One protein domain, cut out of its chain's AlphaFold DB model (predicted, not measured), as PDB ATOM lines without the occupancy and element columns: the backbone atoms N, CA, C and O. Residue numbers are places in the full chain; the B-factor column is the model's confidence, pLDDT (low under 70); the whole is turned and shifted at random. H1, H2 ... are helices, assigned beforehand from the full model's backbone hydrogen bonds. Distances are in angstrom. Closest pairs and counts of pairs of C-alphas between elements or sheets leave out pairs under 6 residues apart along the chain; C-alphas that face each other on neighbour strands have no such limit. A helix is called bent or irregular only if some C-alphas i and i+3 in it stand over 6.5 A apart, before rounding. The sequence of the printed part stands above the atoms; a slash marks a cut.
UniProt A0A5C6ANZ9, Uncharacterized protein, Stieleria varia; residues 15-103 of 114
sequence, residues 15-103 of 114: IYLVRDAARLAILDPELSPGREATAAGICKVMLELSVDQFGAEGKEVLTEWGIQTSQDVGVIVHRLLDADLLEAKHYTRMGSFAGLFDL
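What this domain is: This is residues 15 to 103 of the 114 residues of an uncharacterized protein of Stieleria varia (UniProt A0A5C6ANZ9). Two helices, H1 and the first arm of H2, H2a, cross steeply near the middle of a small, rounded all-helix domain, and H3 packs on H1 about perpendicular to it. H2 bends, and its second arm, H2b, makes one end of the longest axis, while the long links 28 to 38 and 83 to 93 reach toward the other end; the short H4 packs on the first residues of H2a and on H3. The printed part has 89 residues, with four named helices in the order H1, H2, H3, H4 and no named strand. It is compact, with a radius of gyration of the C-alphas of 12.0 A and spans of 34 by 24 by 23 A.

Where its parts are: H1 is residues 15 to 27, 18.6 A from first to last C-alpha, and its C-alpha 15 is at (-53.931, -41.481, -8.901). H2, residues 39 to 64, was assigned as one helix by its hydrogen bonds but is bent: C-alphas 53 and 56 are 9.5 A apart. Its arms are H2a, residues 39 to 53, 20.9 A long, and H2b, residues 56 to 64, 14.2 A long. H2b is itself irregular, with C-alphas 56 and 59 at 7.3 A. H3 is residues 70 to 82, 18.6 A long. H4 is residues 94 to 97, and its C-alpha 97 is at (-43.289, -39.892, 3.297); it is neither bent nor irregular, but only just, with C-alphas 94 and 97 at 6.1 A.

How they stand to each other: The helix packing is mostly crossed. H1 and H2a touch, opposite ways at a steep tilt of 61 degrees; their closest C-alphas, those of Ala 21 and Met 46, are 4.9 A apart. H1 touches H3 about perpendicular, at 88 degrees, with the C-alphas of Ile 15 and Ile 76 closest at 6.7 A. H2a, with residues 39 to 43 alone, and H3, with residues 70 to 74 alone, only just touch, with 3 pairs of C-alphas within 8 A; the closest are Cys 43 and Ser 70, 6.6 A. H2b touches H2a, at residues 50 to 51 of H2a alone, at a steep tilt of 59 degrees, with the closest C-alphas, those of Ser 50 and Gly 58, 5.1 A apart. H4 touches H3, C-alphas of Gln 71 and Phe 97 closest at 5.2 A. It also touches H2a, at residues 39 to 40 of H2a alone, with the C-alphas of Ala 39 and Phe 97 closest at 5.3 A. H2b stays apart from H1, H3 and H4, and H1 from H4. Every O i to N i+4 pair is within hydrogen-bond range in H1, H2a and H3, and 4 of 5 in H2b; H4 is too short for such a pair.

The domain as a whole: The two C-alphas farthest apart, those of Ala 56 and Lys 89, are 34.7 A apart. The printed part has no cut. The links H1 to H2 and H3 to H4 are long, with 11 residues each, and H2 to H3 is tight, with 5. The mean pLDDT of the printed part is 90.6, and residue 94 alone is under 70.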
ATOM      1  N   ILE A  15     -54.987 -40.706  -8.247       93.06
ATOM      2  CA  ILE A  15     -53.931 -41.481  -8.901       93.06
ATOM      3  C   ILE A  15     -53.265 -40.622  -9.976       93.06
ATOM      4  O   ILE A  15     -52.035 -40.567 -10.025       93.06
ATOM      5  N   TYR A  16     -54.048 -39.928 -10.808       92.00
ATOM      6  CA  TYR A  16     -53.506 -39.026 -11.828       92.00
ATOM      7  C   TYR A  16     -52.740 -37.864 -11.205       92.00
ATOM      8  O   TYR A  16     -51.600 -37.619 -11.603       92.00
ATOM      9  N   LEU A  17     -53.314 -37.219 -10.184       94.50
ATOM     10  CA  LEU A  17     -52.668 -36.098  -9.506       94.50
ATOM     11  C   LEU A  17     -51.308 -36.502  -8.917       94.50
ATOM     12  O   LEU A  17     -50.295 -35.853  -9.176       94.50
ATOM     13  N   VAL A  18     -51.261 -37.604  -8.160       95.31
ATOM     14  CA  VAL A  18     -50.022 -38.072  -7.518       95.31
ATOM     15  C   VAL A  18     -49.001 -38.549  -8.548       95.31
ATOM     16  O   VAL A  18     -47.809 -38.281  -8.400       95.31
ATOM     17  N   ARG A  19     -49.434 -39.234  -9.609       94.19
ATOM     18  CA  ARG A  19     -48.533 -39.679 -10.678       94.19
ATOM     19  C   ARG A  19     -47.899 -38.496 -11.404       94.19
ATOM     20  O   ARG A  19     -46.701 -38.529 -11.685       94.19
ATOM     21  N   ASP A  20     -48.685 -37.479 -11.727       94.44
ATOM     22  CA  ASP A  20     -48.191 -36.312 -12.451       94.44
ATOM     23  C   ASP A  20     -47.267 -35.479 -11.552       94.44
ATOM     24  O   ASP A  20     -46.173 -35.117 -11.990       94.44
ATOM     25  N   ALA A  21     -47.596 -35.328 -10.263       94.94
ATOM     26  CA  ALA A  21     -46.688 -34.758  -9.269       94.94
ATOM     27  C   ALA A  21     -45.360 -35.524  -9.183       94.94
ATOM     28  O   ALA A  21     -44.282 -34.932  -9.213       94.94
ATOM     29  N   ALA A  22     -45.423 -36.856  -9.139       92.81
ATOM     30  CA  ALA A  22     -44.248 -37.712  -9.074       92.81
ATOM     31  C   ALA A  22     -43.347 -37.579 -10.310       92.81
ATOM     32  O   ALA A  22     -42.125 -37.618 -10.190       92.81
ATOM     33  N   ARG A  23     -43.933 -37.416 -11.499       90.94
ATOM     34  CA  ARG A  23     -43.182 -37.203 -12.743       90.94
ATOM     35  C   ARG A  23     -42.549 -35.822 -12.790       90.94
ATOM     36  O   ARG A  23     -41.381 -35.713 -13.146       90.94
ATOM     37  N   LEU A  24     -43.292 -34.790 -12.412       92.12
ATOM     38  CA  LEU A  24     -42.785 -33.421 -12.378       92.12
ATOM     39  C   LEU A  24     -41.657 -33.264 -11.351       92.12
ATOM     40  O   LEU A  24     -40.628 -32.684 -11.681       92.12
ATOM     41  N   ALA A  25     -41.774 -33.888 -10.176       91.62
ATOM     42  CA  ALA A  25     -40.719 -33.883  -9.165       91.62
ATOM     43  C   ALA A  25     -39.397 -34.514  -9.658       91.62
ATOM     44  O   ALA A  25     -38.332 -34.074  -9.240       91.62
ATOM     45  N   ILE A  26     -39.435 -35.512 -10.557       87.94
ATOM     46  CA  ILE A  26     -38.224 -36.088 -11.192       87.94
ATOM     47  C   ILE A  26     -37.580 -35.117 -12.187       87.94
ATOM     48  O   ILE A  26     -36.376 -35.177 -12.440       87.94
ATOM     49  N   LEU A  27     -38.388 -34.284 -12.841       87.06
ATOM     50  CA  LEU A  27     -37.902 -33.361 -13.863       87.06
ATOM     51  C   LEU A  27     -37.288 -32.100 -13.253       87.06
ATOM     52  O   LEU A  27     -36.493 -31.445 -13.926       87.06
ATOM     53  N   ASP A  28     -37.627 -31.792 -12.003       86.44
ATOM     54  CA  ASP A  28     -37.065 -30.683 -11.246       86.44
ATOM     55  C   ASP A  28     -35.719 -31.081 -10.595       86.44
ATOM     56  O   ASP A  28     -35.693 -31.928  -9.692       86.44
ATOM     57  N   PRO A  29     -34.585 -30.486 -11.018       82.75
ATOM     58  CA  PRO A  29     -33.269 -30.791 -10.459       82.75
ATOM     59  C   PRO A  29     -33.113 -30.443  -8.973       82.75
ATOM     60  O   PRO A  29     -32.259 -31.037  -8.312       82.75
ATOM     61  N   GLU A  30     -33.892 -29.495  -8.446       82.12
ATOM     62  CA  GLU A  30     -33.858 -29.117  -7.029       82.12
ATOM     63  C   GLU A  30     -34.570 -30.160  -6.162       82.12
ATOM     64  O   GLU A  30     -34.125 -30.472  -5.056       82.12
ATOM     65  N   LEU A  31     -35.643 -30.753  -6.689       79.44
ATOM     66  CA  LEU A  31     -36.450 -31.760  -5.995       79.44
ATOM     67  C   LEU A  31     -35.963 -33.198  -6.218       79.44
ATOM     68  O   LEU A  31     -36.374 -34.107  -5.481       79.44
ATOM     69  N   SER A  32     -35.083 -33.399  -7.205       79.62
ATOM     70  CA  SER A  32     -34.523 -34.704  -7.565       79.62
ATOM     71  C   SER A  32     -32.999 -34.715  -7.787       79.62
ATOM     72  O   SER A  32     -32.505 -34.944  -8.901       79.62
ATOM     73  N   PRO A  33     -32.194 -34.552  -6.720       72.81
ATOM     74  CA  PRO A  33     -30.750 -34.741  -6.809       72.81
ATOM     75  C   PRO A  33     -30.426 -36.125  -7.395       72.81
ATOM     76  O   PRO A  33     -30.778 -37.153  -6.827       72.81
ATOM     77  N   GLY A  34     -29.780 -36.166  -8.564       75.25
ATOM     78  CA  GLY A  34     -29.456 -37.428  -9.239       75.25
ATOM     79  C   GLY A  34     -30.623 -38.117  -9.963       75.25
ATOM     80  O   GLY A  34     -30.491 -39.294 -10.294       75.25
ATOM     81  N   ARG A  35     -31.720 -37.402 -10.272       74.00
ATOM     82  CA  ARG A  35     -32.953 -37.936 -10.902       74.00
ATOM     83  C   ARG A  35     -33.713 -38.942 -10.037       74.00
ATOM     84  O   ARG A  35     -34.371 -39.846 -10.559       74.00
ATOM     85  N   GLU A  36     -33.616 -38.788  -8.725       82.81
ATOM     86  CA  GLU A  36     -34.432 -39.511  -7.758       82.81
ATOM     87  C   GLU A  36     -35.392 -38.517  -7.101       82.81
ATOM     88  O   GLU A  36     -34.960 -37.636  -6.362       82.81
ATOM     89  N   ALA A  37     -36.689 -38.620  -7.391       83.69
ATOM     90  CA  ALA A  37     -37.686 -37.778  -6.754       83.69
ATOM     91  C   ALA A  37     -37.780 -38.100  -5.261       83.69
ATOM     92  O   ALA A  37     -38.033 -39.234  -4.831       83.69
ATOM     93  N   THR A  38     -37.599 -37.054  -4.463       90.31
ATOM     94  CA  THR A  38     -37.750 -37.124  -3.015       90.31
ATOM     95  C   THR A  38     -39.228 -37.130  -2.627       90.31
ATOM     96  O   THR A  38     -40.054 -36.493  -3.278       90.31
ATOM     97  N   ALA A  39     -39.576 -37.806  -1.530       92.81
ATOM     98  CA  ALA A  39     -40.938 -37.771  -0.991       92.81
ATOM     99  C   ALA A  39     -41.426 -36.331  -0.732       92.81
ATOM    100  O   ALA A  39     -42.552 -35.991  -1.084       92.81
ATOM    101  N   ALA A  40     -40.550 -35.469  -0.200       93.38
ATOM    102  CA  ALA A  40     -40.835 -34.049   0.002       93.38
ATOM    103  C   ALA A  40     -41.146 -33.323  -1.314       93.38
ATOM    104  O   ALA A  40     -42.142 -32.608  -1.379       93.38
ATOM    105  N   GLY A  41     -40.355 -33.553  -2.367       93.44
ATOM    106  CA  GLY A  41     -40.606 -32.979  -3.687       93.44
ATOM    107  C   GLY A  41     -41.941 -33.421  -4.280       93.44
ATOM    108  O   GLY A  41     -42.707 -32.592  -4.755       93.44
ATOM    109  N   ILE A  42     -42.272 -34.711  -4.181       95.00
ATOM    110  CA  ILE A  42     -43.551 -35.246  -4.675       95.00
ATOM    111  C   ILE A  42     -44.727 -34.624  -3.918       95.00
ATOM    112  O   ILE A  42     -45.693 -34.188  -4.540       95.00
ATOM    113  N   CYS A  43     -44.652 -34.562  -2.587       96.44
ATOM    114  CA  CYS A  43     -45.693 -33.942  -1.771       96.44
ATOM    115  C   CYS A  43     -45.850 -32.450  -2.078       96.44
ATOM    116  O   CYS A  43     -46.981 -31.988  -2.195       96.44
ATOM    117  N   LYS A  44     -44.743 -31.716  -2.243       95.25
ATOM    118  CA  LYS A  44     -44.756 -30.291  -2.594       95.25
ATOM    119  C   LYS A  44     -45.465 -30.061  -3.926       95.25
ATOM    120  O   LYS A  44     -46.468 -29.357  -3.957       95.25
ATOM    121  N   VAL A  45     -45.017 -30.740  -4.982       95.75
ATOM    122  CA  VAL A  45     -45.613 -30.601  -6.318       95.75
ATOM    123  C   VAL A  45     -47.078 -31.036  -6.317       95.75
ATOM    124  O   VAL A  45     -47.904 -30.400  -6.955       95.75
ATOM    125  N   MET A  46     -47.445 -32.092  -5.583       96.81
ATOM    126  CA  MET A  46     -48.847 -32.513  -5.469       96.81
ATOM    127  C   MET A  46     -49.718 -31.412  -4.852       96.81
ATOM    128  O   MET A  46     -50.790 -31.118  -5.381       96.81
ATOM    129  N   LEU A  47     -49.254 -30.786  -3.766       96.44
ATOM    130  CA  LEU A  47     -49.973 -29.692  -3.118       96.44
ATOM    131  C   LEU A  47     -50.080 -28.470  -4.041       96.44
ATOM    132  O   LEU A  47     -51.166 -27.911  -4.159       96.44
ATOM    133  N   GLU A  48     -49.009 -28.108  -4.748       95.00
ATOM    134  CA  GLU A  48     -49.020 -27.035  -5.758       95.00
ATOM    135  C   GLU A  48     -50.035 -27.327  -6.869       95.00
ATOM    136  O   GLU A  48     -50.934 -26.524  -7.109       95.00
ATOM    137  N   LEU A  49     -49.988 -28.525  -7.458       95.00
ATOM    138  CA  LEU A  49     -50.943 -28.955  -8.479       95.00
ATOM    139  C   LEU A  49     -52.386 -28.960  -7.970       95.00
ATOM    140  O   LEU A  49     -53.301 -28.700  -8.751       95.00
ATOM    141  N   SER A  50     -52.608 -29.285  -6.693       95.06
ATOM    142  CA  SER A  50     -53.945 -29.253  -6.094       95.06
ATOM    143  C   SER A  50     -54.478 -27.822  -5.981       95.06
ATOM    144  O   SER A  50     -55.645 -27.578  -6.276       95.06
ATOM    145  N   VAL A  51     -53.620 -26.861  -5.627       94.00
ATOM    146  CA  VAL A  51     -53.981 -25.441  -5.567       94.00
ATOM    147  C   VAL A  51     -54.206 -24.889  -6.973       94.00
ATOM    148  O   VAL A  51     -55.193 -24.192  -7.196       94.00
ATOM    149  N   ASP A  52     -53.358 -25.242  -7.935       93.81
ATOM    150  CA  ASP A  52     -53.489 -24.784  -9.320       93.81
ATOM    151  C   ASP A  52     -54.778 -25.293  -9.984       93.81
ATOM    152  O   ASP A  52     -55.393 -24.580 -10.777       93.81
ATOM    153  N   GLN A  53     -55.208 -26.516  -9.657       92.88
ATOM    154  CA  GLN A  53     -56.400 -27.132 -10.251       92.88
ATOM    155  C   GLN A  53     -57.699 -26.778  -9.529       92.88
ATOM    156  O   GLN A  53     -58.716 -26.559 -10.187       92.88
ATOM    157  N   PHE A  54     -57.686 -26.738  -8.196       93.44
ATOM    158  CA  PHE A  54     -58.903 -26.631  -7.381       93.44
ATOM    159  C   PHE A  54     -58.993 -25.315  -6.600       93.44
ATOM    160  O   PHE A  54     -59.999 -25.035  -5.950       93.44
ATOM    161  N   GLY A  55     -57.950 -24.484  -6.640       93.62
ATOM    162  CA  GLY A  55     -57.896 -23.230  -5.901       93.62
ATOM    163  C   GLY A  55     -58.096 -23.446  -4.401       93.62
ATOM    164  O   GLY A  55     -57.426 -24.263  -3.771       93.62
ATOM    165  N   ALA A  56     -59.041 -22.701  -3.824       91.44
ATOM    166  CA  ALA A  56     -59.349 -22.758  -2.396       91.44
ATOM    167  C   ALA A  56     -59.919 -24.116  -1.939       91.44
ATOM    168  O   ALA A  56     -59.797 -24.454  -0.763       91.44
ATOM    169  N   GLU A  57     -60.499 -24.901  -2.851       93.75
ATOM    170  CA  GLU A  57     -61.134 -26.190  -2.547       93.75
ATOM    171  C   GLU A  57     -60.127 -27.351  -2.511       93.75
ATOM    172  O   GLU A  57     -60.475 -28.459  -2.110       93.75
ATOM    173  N   GLY A  58     -58.855 -27.124  -2.869       94.12
ATOM    174  CA  GLY A  58     -57.855 -28.194  -2.991       94.12
ATOM    175  C   GLY A  58     -57.705 -29.054  -1.733       94.12
ATOM    176  O   GLY A  58     -57.615 -30.276  -1.827       94.12
ATOM    177  N   LYS A  59     -57.773 -28.450  -0.539       94.88
ATOM    178  CA  LYS A  59     -57.754 -29.201   0.729       94.88
ATOM    179  C   LYS A  59     -58.954 -30.147   0.864       94.88
ATOM    180  O   LYS A  59     -58.787 -31.274   1.331       94.88
ATOM    181  N   GLU A  60     -60.148 -29.676   0.521       95.06
ATOM    182  CA  GLU A  60     -61.392 -30.443   0.641       95.06
ATOM    183  C   GLU A  60     -61.393 -31.596  -0.363       95.06
ATOM    184  O   GLU A  60     -61.572 -32.741   0.043       95.06
ATOM    185  N   VAL A  61     -61.025 -31.322  -1.619       95.69
ATOM    186  CA  VAL A  61     -60.884 -32.335  -2.678       95.69
ATOM    187  C   VAL A  61     -59.896 -33.434  -2.278       95.69
ATOM    188  O   VAL A  61     -60.226 -34.619  -2.338       95.69
ATOM    189  N   LEU A  62     -58.695 -33.071  -1.808       96.50
ATOM    190  CA  LEU A  62     -57.705 -34.052  -1.348       96.50
ATOM    191  C   LEU A  62     -58.241 -34.901  -0.188       96.50
ATOM    192  O   LEU A  62     -58.069 -36.122  -0.183       96.50
ATOM    193  N   THR A  63     -58.934 -34.271   0.762       95.88
ATOM    194  CA  THR A  63     -59.526 -34.960   1.916       95.88
ATOM    195  C   THR A  63     -60.609 -35.952   1.483       95.88
ATOM    196  O   THR A  63     -60.622 -37.084   1.971       95.88
ATOM    197  N   GLU A  64     -61.486 -35.571   0.549       95.75
ATOM    198  CA  GLU A  64     -62.527 -36.442  -0.020       95.75
ATOM    199  C   GLU A  64     -61.938 -37.627  -0.791       95.75
ATOM    200  O   GLU A  64     -62.470 -38.737  -0.741       95.75
ATOM    201  N   TRP A  65     -60.793 -37.427  -1.442       95.88
ATOM    202  CA  TRP A  65     -60.028 -38.495  -2.091       95.88
ATOM    203  C   TRP A  65     -59.249 -39.386  -1.118       95.88
ATOM    204  O   TRP A  65     -58.604 -40.349  -1.542       95.88
ATOM    205  N   GLY A  66     -59.310 -39.096   0.183       96.31
ATOM    206  CA  GLY A  66     -58.624 -39.856   1.222       96.31
ATOM    207  C   GLY A  66     -57.140 -39.515   1.370       96.31
ATOM    208  O   GLY A  66     -56.411 -40.285   1.987       96.31
ATOM    209  N   ILE A  67     -56.686 -38.384   0.827       97.38
ATOM    210  CA  ILE A  67     -55.339 -37.850   1.041       97.38
ATOM    211  C   ILE A  67     -55.424 -36.830   2.175       97.38
ATOM    212  O   ILE A  67     -55.841 -35.696   1.968       97.38
ATOM    213  N   GLN A  68     -55.033 -37.230   3.384       97.62
ATOM    214  CA  GLN A  68     -55.033 -36.352   4.560       97.62
ATOM    215  C   GLN A  68     -53.616 -36.067   5.056       97.62
ATOM    216  O   GLN A  68     -53.339 -34.994   5.589       97.62
ATOM    217  N   THR A  69     -52.705 -37.011   4.846       97.88
ATOM    218  CA  THR A  69     -51.322 -36.973   5.309       97.88
ATOM    219  C   THR A  69     -50.362 -37.307   4.176       97.88
ATOM    220  O   THR A  69     -50.723 -37.934   3.176       97.88
ATOM    221  N   SER A  70     -49.093 -36.942   4.342       97.44
ATOM    222  CA  SER A  70     -48.049 -37.327   3.390       97.44
ATOM    223  C   SER A  70     -47.893 -38.846   3.253       97.44
ATOM    224  O   SER A  70     -47.518 -39.331   2.187       97.44
ATOM    225  N   GLN A  71     -48.246 -39.616   4.284       96.06
ATOM    226  CA  GLN A  71     -48.280 -41.075   4.235       96.06
ATOM    227  C   GLN A  71     -49.294 -41.594   3.208       96.06
ATOM    228  O   GLN A  71     -48.985 -42.561   2.510       96.06
ATOM    229  N   ASP A  72     -50.449 -40.941   3.057       97.00
ATOM    230  CA  ASP A  72     -51.468 -41.332   2.073       97.00
ATOM    231  C   ASP A  72     -50.942 -41.171   0.639       97.00
ATOM    232  O   ASP A  72     -51.144 -42.040  -0.213       97.00
ATOM    233  N   VAL A  73     -50.156 -40.116   0.391       96.69
ATOM    234  CA  VAL A  73     -49.433 -39.924  -0.880       96.69
ATOM    235  C   VAL A  73     -48.441 -41.060  -1.108       96.69
ATOM    236  O   VAL A  73     -48.397 -41.636  -2.194       96.69
ATOM    237  N   GLY A  74     -47.681 -41.426  -0.072       94.69
ATOM    238  CA  GLY A  74     -46.758 -42.555  -0.122       94.69
ATOM    239  C   GLY A  74     -47.456 -43.859  -0.517       94.69
ATOM    240  O   GLY A  74     -46.966 -44.571  -1.389       94.69
ATOM    241  N   VAL A  75     -48.631 -44.148   0.048       95.38
ATOM    242  CA  VAL A  75     -49.431 -45.331  -0.317       95.38
ATOM    243  C   VAL A  75     -49.792 -45.326  -1.806       95.38
ATOM    244  O   VAL A  75     -49.686 -46.363  -2.461       95.38
ATOM    245  N   ILE A  76     -50.187 -44.178  -2.361       95.50
ATOM    246  CA  ILE A  76     -50.529 -44.062  -3.787       95.50
ATOM    247  C   ILE A  76     -49.284 -44.244  -4.665       95.50
ATOM    248  O   ILE A  76     -49.336 -45.008  -5.627       95.50
ATOM    249  N   VAL A  77     -48.154 -43.619  -4.319       94.44
ATOM    250  CA  VAL A  77     -46.884 -43.790  -5.051       94.44
ATOM    251  C   VAL A  77     -46.449 -45.255  -5.063       94.44
ATOM    252  O   VAL A  77     -46.064 -45.762  -6.112       94.44
ATOM    253  N   HIS A  78     -46.563 -45.967  -3.940       91.75
ATOM    254  CA  HIS A  78     -46.237 -47.397  -3.885       91.75
ATOM    255  C   HIS A  78     -47.157 -48.241  -4.762       91.75
ATOM    256  O   HIS A  78     -46.671 -49.069  -5.522       91.75
ATOM    257  N   ARG A  79     -48.465 -47.970  -4.768       93.50
ATOM    258  CA  ARG A  79     -49.393 -48.646  -5.692       93.50
ATOM    259  C   ARG A  79     -49.056 -48.380  -7.160       93.50
ATOM    260  O   ARG A  79     -49.215 -49.267  -7.990       93.50
ATOM    261  N   LEU A  80     -48.603 -47.169  -7.484       92.94
ATOM    262  CA  LEU A  80     -48.159 -46.818  -8.832       92.94
ATOM    263  C   LEU A  80     -46.869 -47.556  -9.230       92.94
ATOM    264  O   LEU A  80     -46.736 -47.943 -10.388       92.94
ATOM    265  N   LEU A  81     -45.944 -47.758  -8.286       91.19
ATOM    266  CA  LEU A  81     -44.737 -48.567  -8.483       91.19
ATOM    267  C   LEU A  81     -45.081 -50.045  -8.694       91.19
ATOM    268  O   LEU A  81     -44.608 -50.642  -9.654       91.19
ATOM    269  N   ASP A  82     -45.949 -50.610  -7.850       92.19
ATOM    270  CA  ASP A  82     -46.398 -52.007  -7.948       92.19
ATOM    271  C   ASP A  82     -47.146 -52.297  -9.261       92.19
ATOM    272  O   ASP A  82     -47.165 -53.432  -9.734       92.19
ATOM    273  N   ALA A  83     -47.773 -51.275  -9.850       92.62
ATOM    274  CA  ALA A  83     -48.494 -51.357 -11.118       92.62
ATOM    275  C   ALA A  83     -47.629 -51.035 -12.356       92.62
ATOM    276  O   ALA A  83     -48.185 -50.892 -13.445       92.62
ATOM    277  N   ASP A  84     -46.308 -50.865 -12.204       90.69
ATOM    278  CA  ASP A  84     -45.373 -50.459 -13.269       90.69
ATOM    279  C   ASP A  84     -45.751 -49.129 -13.969       90.69
ATOM    280  O   ASP A  84     -45.378 -48.861 -15.113       90.69
ATOM    281  N   LEU A  85     -46.491 -48.251 -13.280       89.50
ATOM    282  CA  LEU A  85     -46.865 -46.920 -13.782       89.50
ATOM    283  C   LEU A  85     -45.807 -45.849 -13.470       89.50
ATOM    284  O   LEU A  85     -45.843 -44.756 -14.053       89.50
ATOM    285  N   LEU A  86     -44.878 -46.173 -12.566       89.25
ATOM    286  CA  LEU A  86     -43.702 -45.402 -12.171       89.25
ATOM    287  C   LEU A  86     -42.472 -46.327 -12.115       89.25
ATOM    288  O   LEU A  86     -42.583 -47.499 -11.771       89.25
ATOM    289  N   GLU A  87     -41.278 -45.809 -12.416       85.19
ATOM    290  CA  GLU A  87     -40.036 -46.599 -12.389       85.19
ATOM    291  C   GLU A  87     -39.313 -46.489 -11.034       85.19
ATOM    292  O   GLU A  87     -38.754 -45.443 -10.711       85.19
ATOM    293  N   ALA A  88     -39.232 -47.588 -10.275       81.06
ATOM    294  CA  ALA A  88     -38.703 -47.624  -8.900       81.06
ATOM    295  C   ALA A  88     -37.315 -46.997  -8.691       81.06
ATOM    296  O   ALA A  88     -37.056 -46.428  -7.634       81.06
ATOM    297  N   LYS A  89     -36.429 -47.043  -9.693       80.44
ATOM    298  CA  LYS A  89     -35.077 -46.453  -9.614       80.44
ATOM    299  C   LYS A  89     -35.075 -44.930  -9.417       80.44
ATOM    300  O   LYS A  89     -34.024 -44.365  -9.142       80.44
ATOM    301  N   HIS A  90     -36.221 -44.281  -9.614       79.94
ATOM    302  CA  HIS A  90     -36.381 -42.837  -9.505       79.94
ATOM    303  C   HIS A  90     -37.064 -42.395  -8.209       79.94
ATOM    304  O   HIS A  90     -37.365 -41.211  -8.088       79.94
ATOM    305  N   TYR A  91     -37.325 -43.295  -7.256       76.75
ATOM    306  CA  TYR A  91     -38.128 -42.969  -6.078       76.75
ATOM    307  C   TYR A  91     -37.506 -43.443  -4.771       76.75
ATOM    308  O   TYR A  91     -37.096 -44.595  -4.622       76.75
ATOM    309  N   THR A  92     -37.540 -42.550  -3.783       70.00
ATOM    310  CA  THR A  92     -37.152 -42.871  -2.407       70.00
ATOM    311  C   THR A  92     -38.104 -43.888  -1.746       70.00
ATOM    312  O   THR A  92     -39.260 -44.067  -2.133       70.00
ATOM    313  N   ARG A  93     -37.622 -44.559  -0.690       75.31
ATOM    314  CA  ARG A  93     -38.374 -45.563   0.096       75.31
ATOM    315  C   ARG A  93     -39.685 -45.030   0.708       75.31
ATOM    316  O   ARG A  93     -39.771 -43.870   1.092       75.31
ATOM    317  N   MET A  94     -40.651 -45.924   0.960       67.31
ATOM    318  CA  MET A  94     -41.966 -45.600   1.561       67.31
ATOM    319  C   MET A  94     -41.890 -44.779   2.854       67.31
ATOM    320  O   MET A  94     -42.642 -43.827   3.036       67.31
ATOM    321  N   GLY A  95     -40.957 -45.123   3.748       70.50
ATOM    322  CA  GLY A  95     -40.797 -44.437   5.035       70.50
ATOM    323  C   GLY A  95     -40.398 -42.960   4.923       70.50
ATOM    324  O   GLY A  95     -40.478 -42.246   5.914       70.50
ATOM    325  N   SER A  96     -39.989 -42.493   3.740       86.25
ATOM    326  CA  SER A  96     -39.625 -41.094   3.501       86.25
ATOM    327  C   SER A  96     -40.831 -40.150   3.453       86.25
ATOM    328  O   SER A  96     -40.646 -38.945   3.556       86.25
ATOM    329  N   PHE A  97     -42.052 -40.679   3.323       93.44
ATOM    330  CA  PHE A  97     -43.289 -39.892   3.297       93.44
ATOM    331  C   PHE A  97     -43.852 -39.583   4.689       93.44
ATOM    332  O   PHE A  97     -44.865 -38.903   4.799       93.44
ATOM    333  N   ALA A  98     -43.262 -40.099   5.765       92.06
ATOM    334  CA  ALA A  98     -43.843 -39.940   7.089       92.06
ATOM    335  C   ALA A  98     -43.659 -38.516   7.643       92.06
ATOM    336  O   ALA A  98     -42.528 -38.072   7.826       92.06
ATOM    337  N   GLY A  99     -44.769 -37.841   7.966       93.56
ATOM    338  CA  GLY A  99     -44.768 -36.589   8.733       93.56
ATOM    339  C   GLY A  99     -44.359 -35.334   7.960       93.56
ATOM    340  O   GLY A  99     -43.976 -34.355   8.590       93.56
ATOM    341  N   LEU A 100     -44.432 -35.350   6.625       95.94
ATOM    342  CA  LEU A 100     -44.110 -34.183   5.799       95.94
ATOM    343  C   LEU A 100     -45.224 -33.132   5.846       95.94
ATOM    344  O   LEU A 100     -44.936 -31.942   5.961       95.94
ATOM    345  N   PHE A 101     -46.484 -33.574   5.794       97.56
ATOM    346  CA  PHE A 101     -47.659 -32.725   5.989       97.56
ATOM    347  C   PHE A 101     -48.812 -33.493   6.648       97.56
ATOM    348  O   PHE A 101     -48.898 -34.721   6.553       97.56
ATOM    349  N   ASP A 102     -49.725 -32.733   7.248       97.44
ATOM    350  CA  ASP A 102     -51.042 -33.172   7.718       97.44
ATOM    351  C   ASP A 102     -52.049 -32.053   7.406       97.44
ATOM    352  O   ASP A 102     -51.926 -30.947   7.934       97.44
ATOM    353  N   LEU A 103     -53.033 -32.318   6.540       96.56
ATOM    354  CA  LEU A 103     -54.025 -31.324   6.109       96.56
ATOM    355  C   LEU A 103     -54.940 -30.850   7.249       96.56
ATOM    356  O   LEU A 103     -55.582 -29.803   7.125       96.56
TER     357      LEU A 103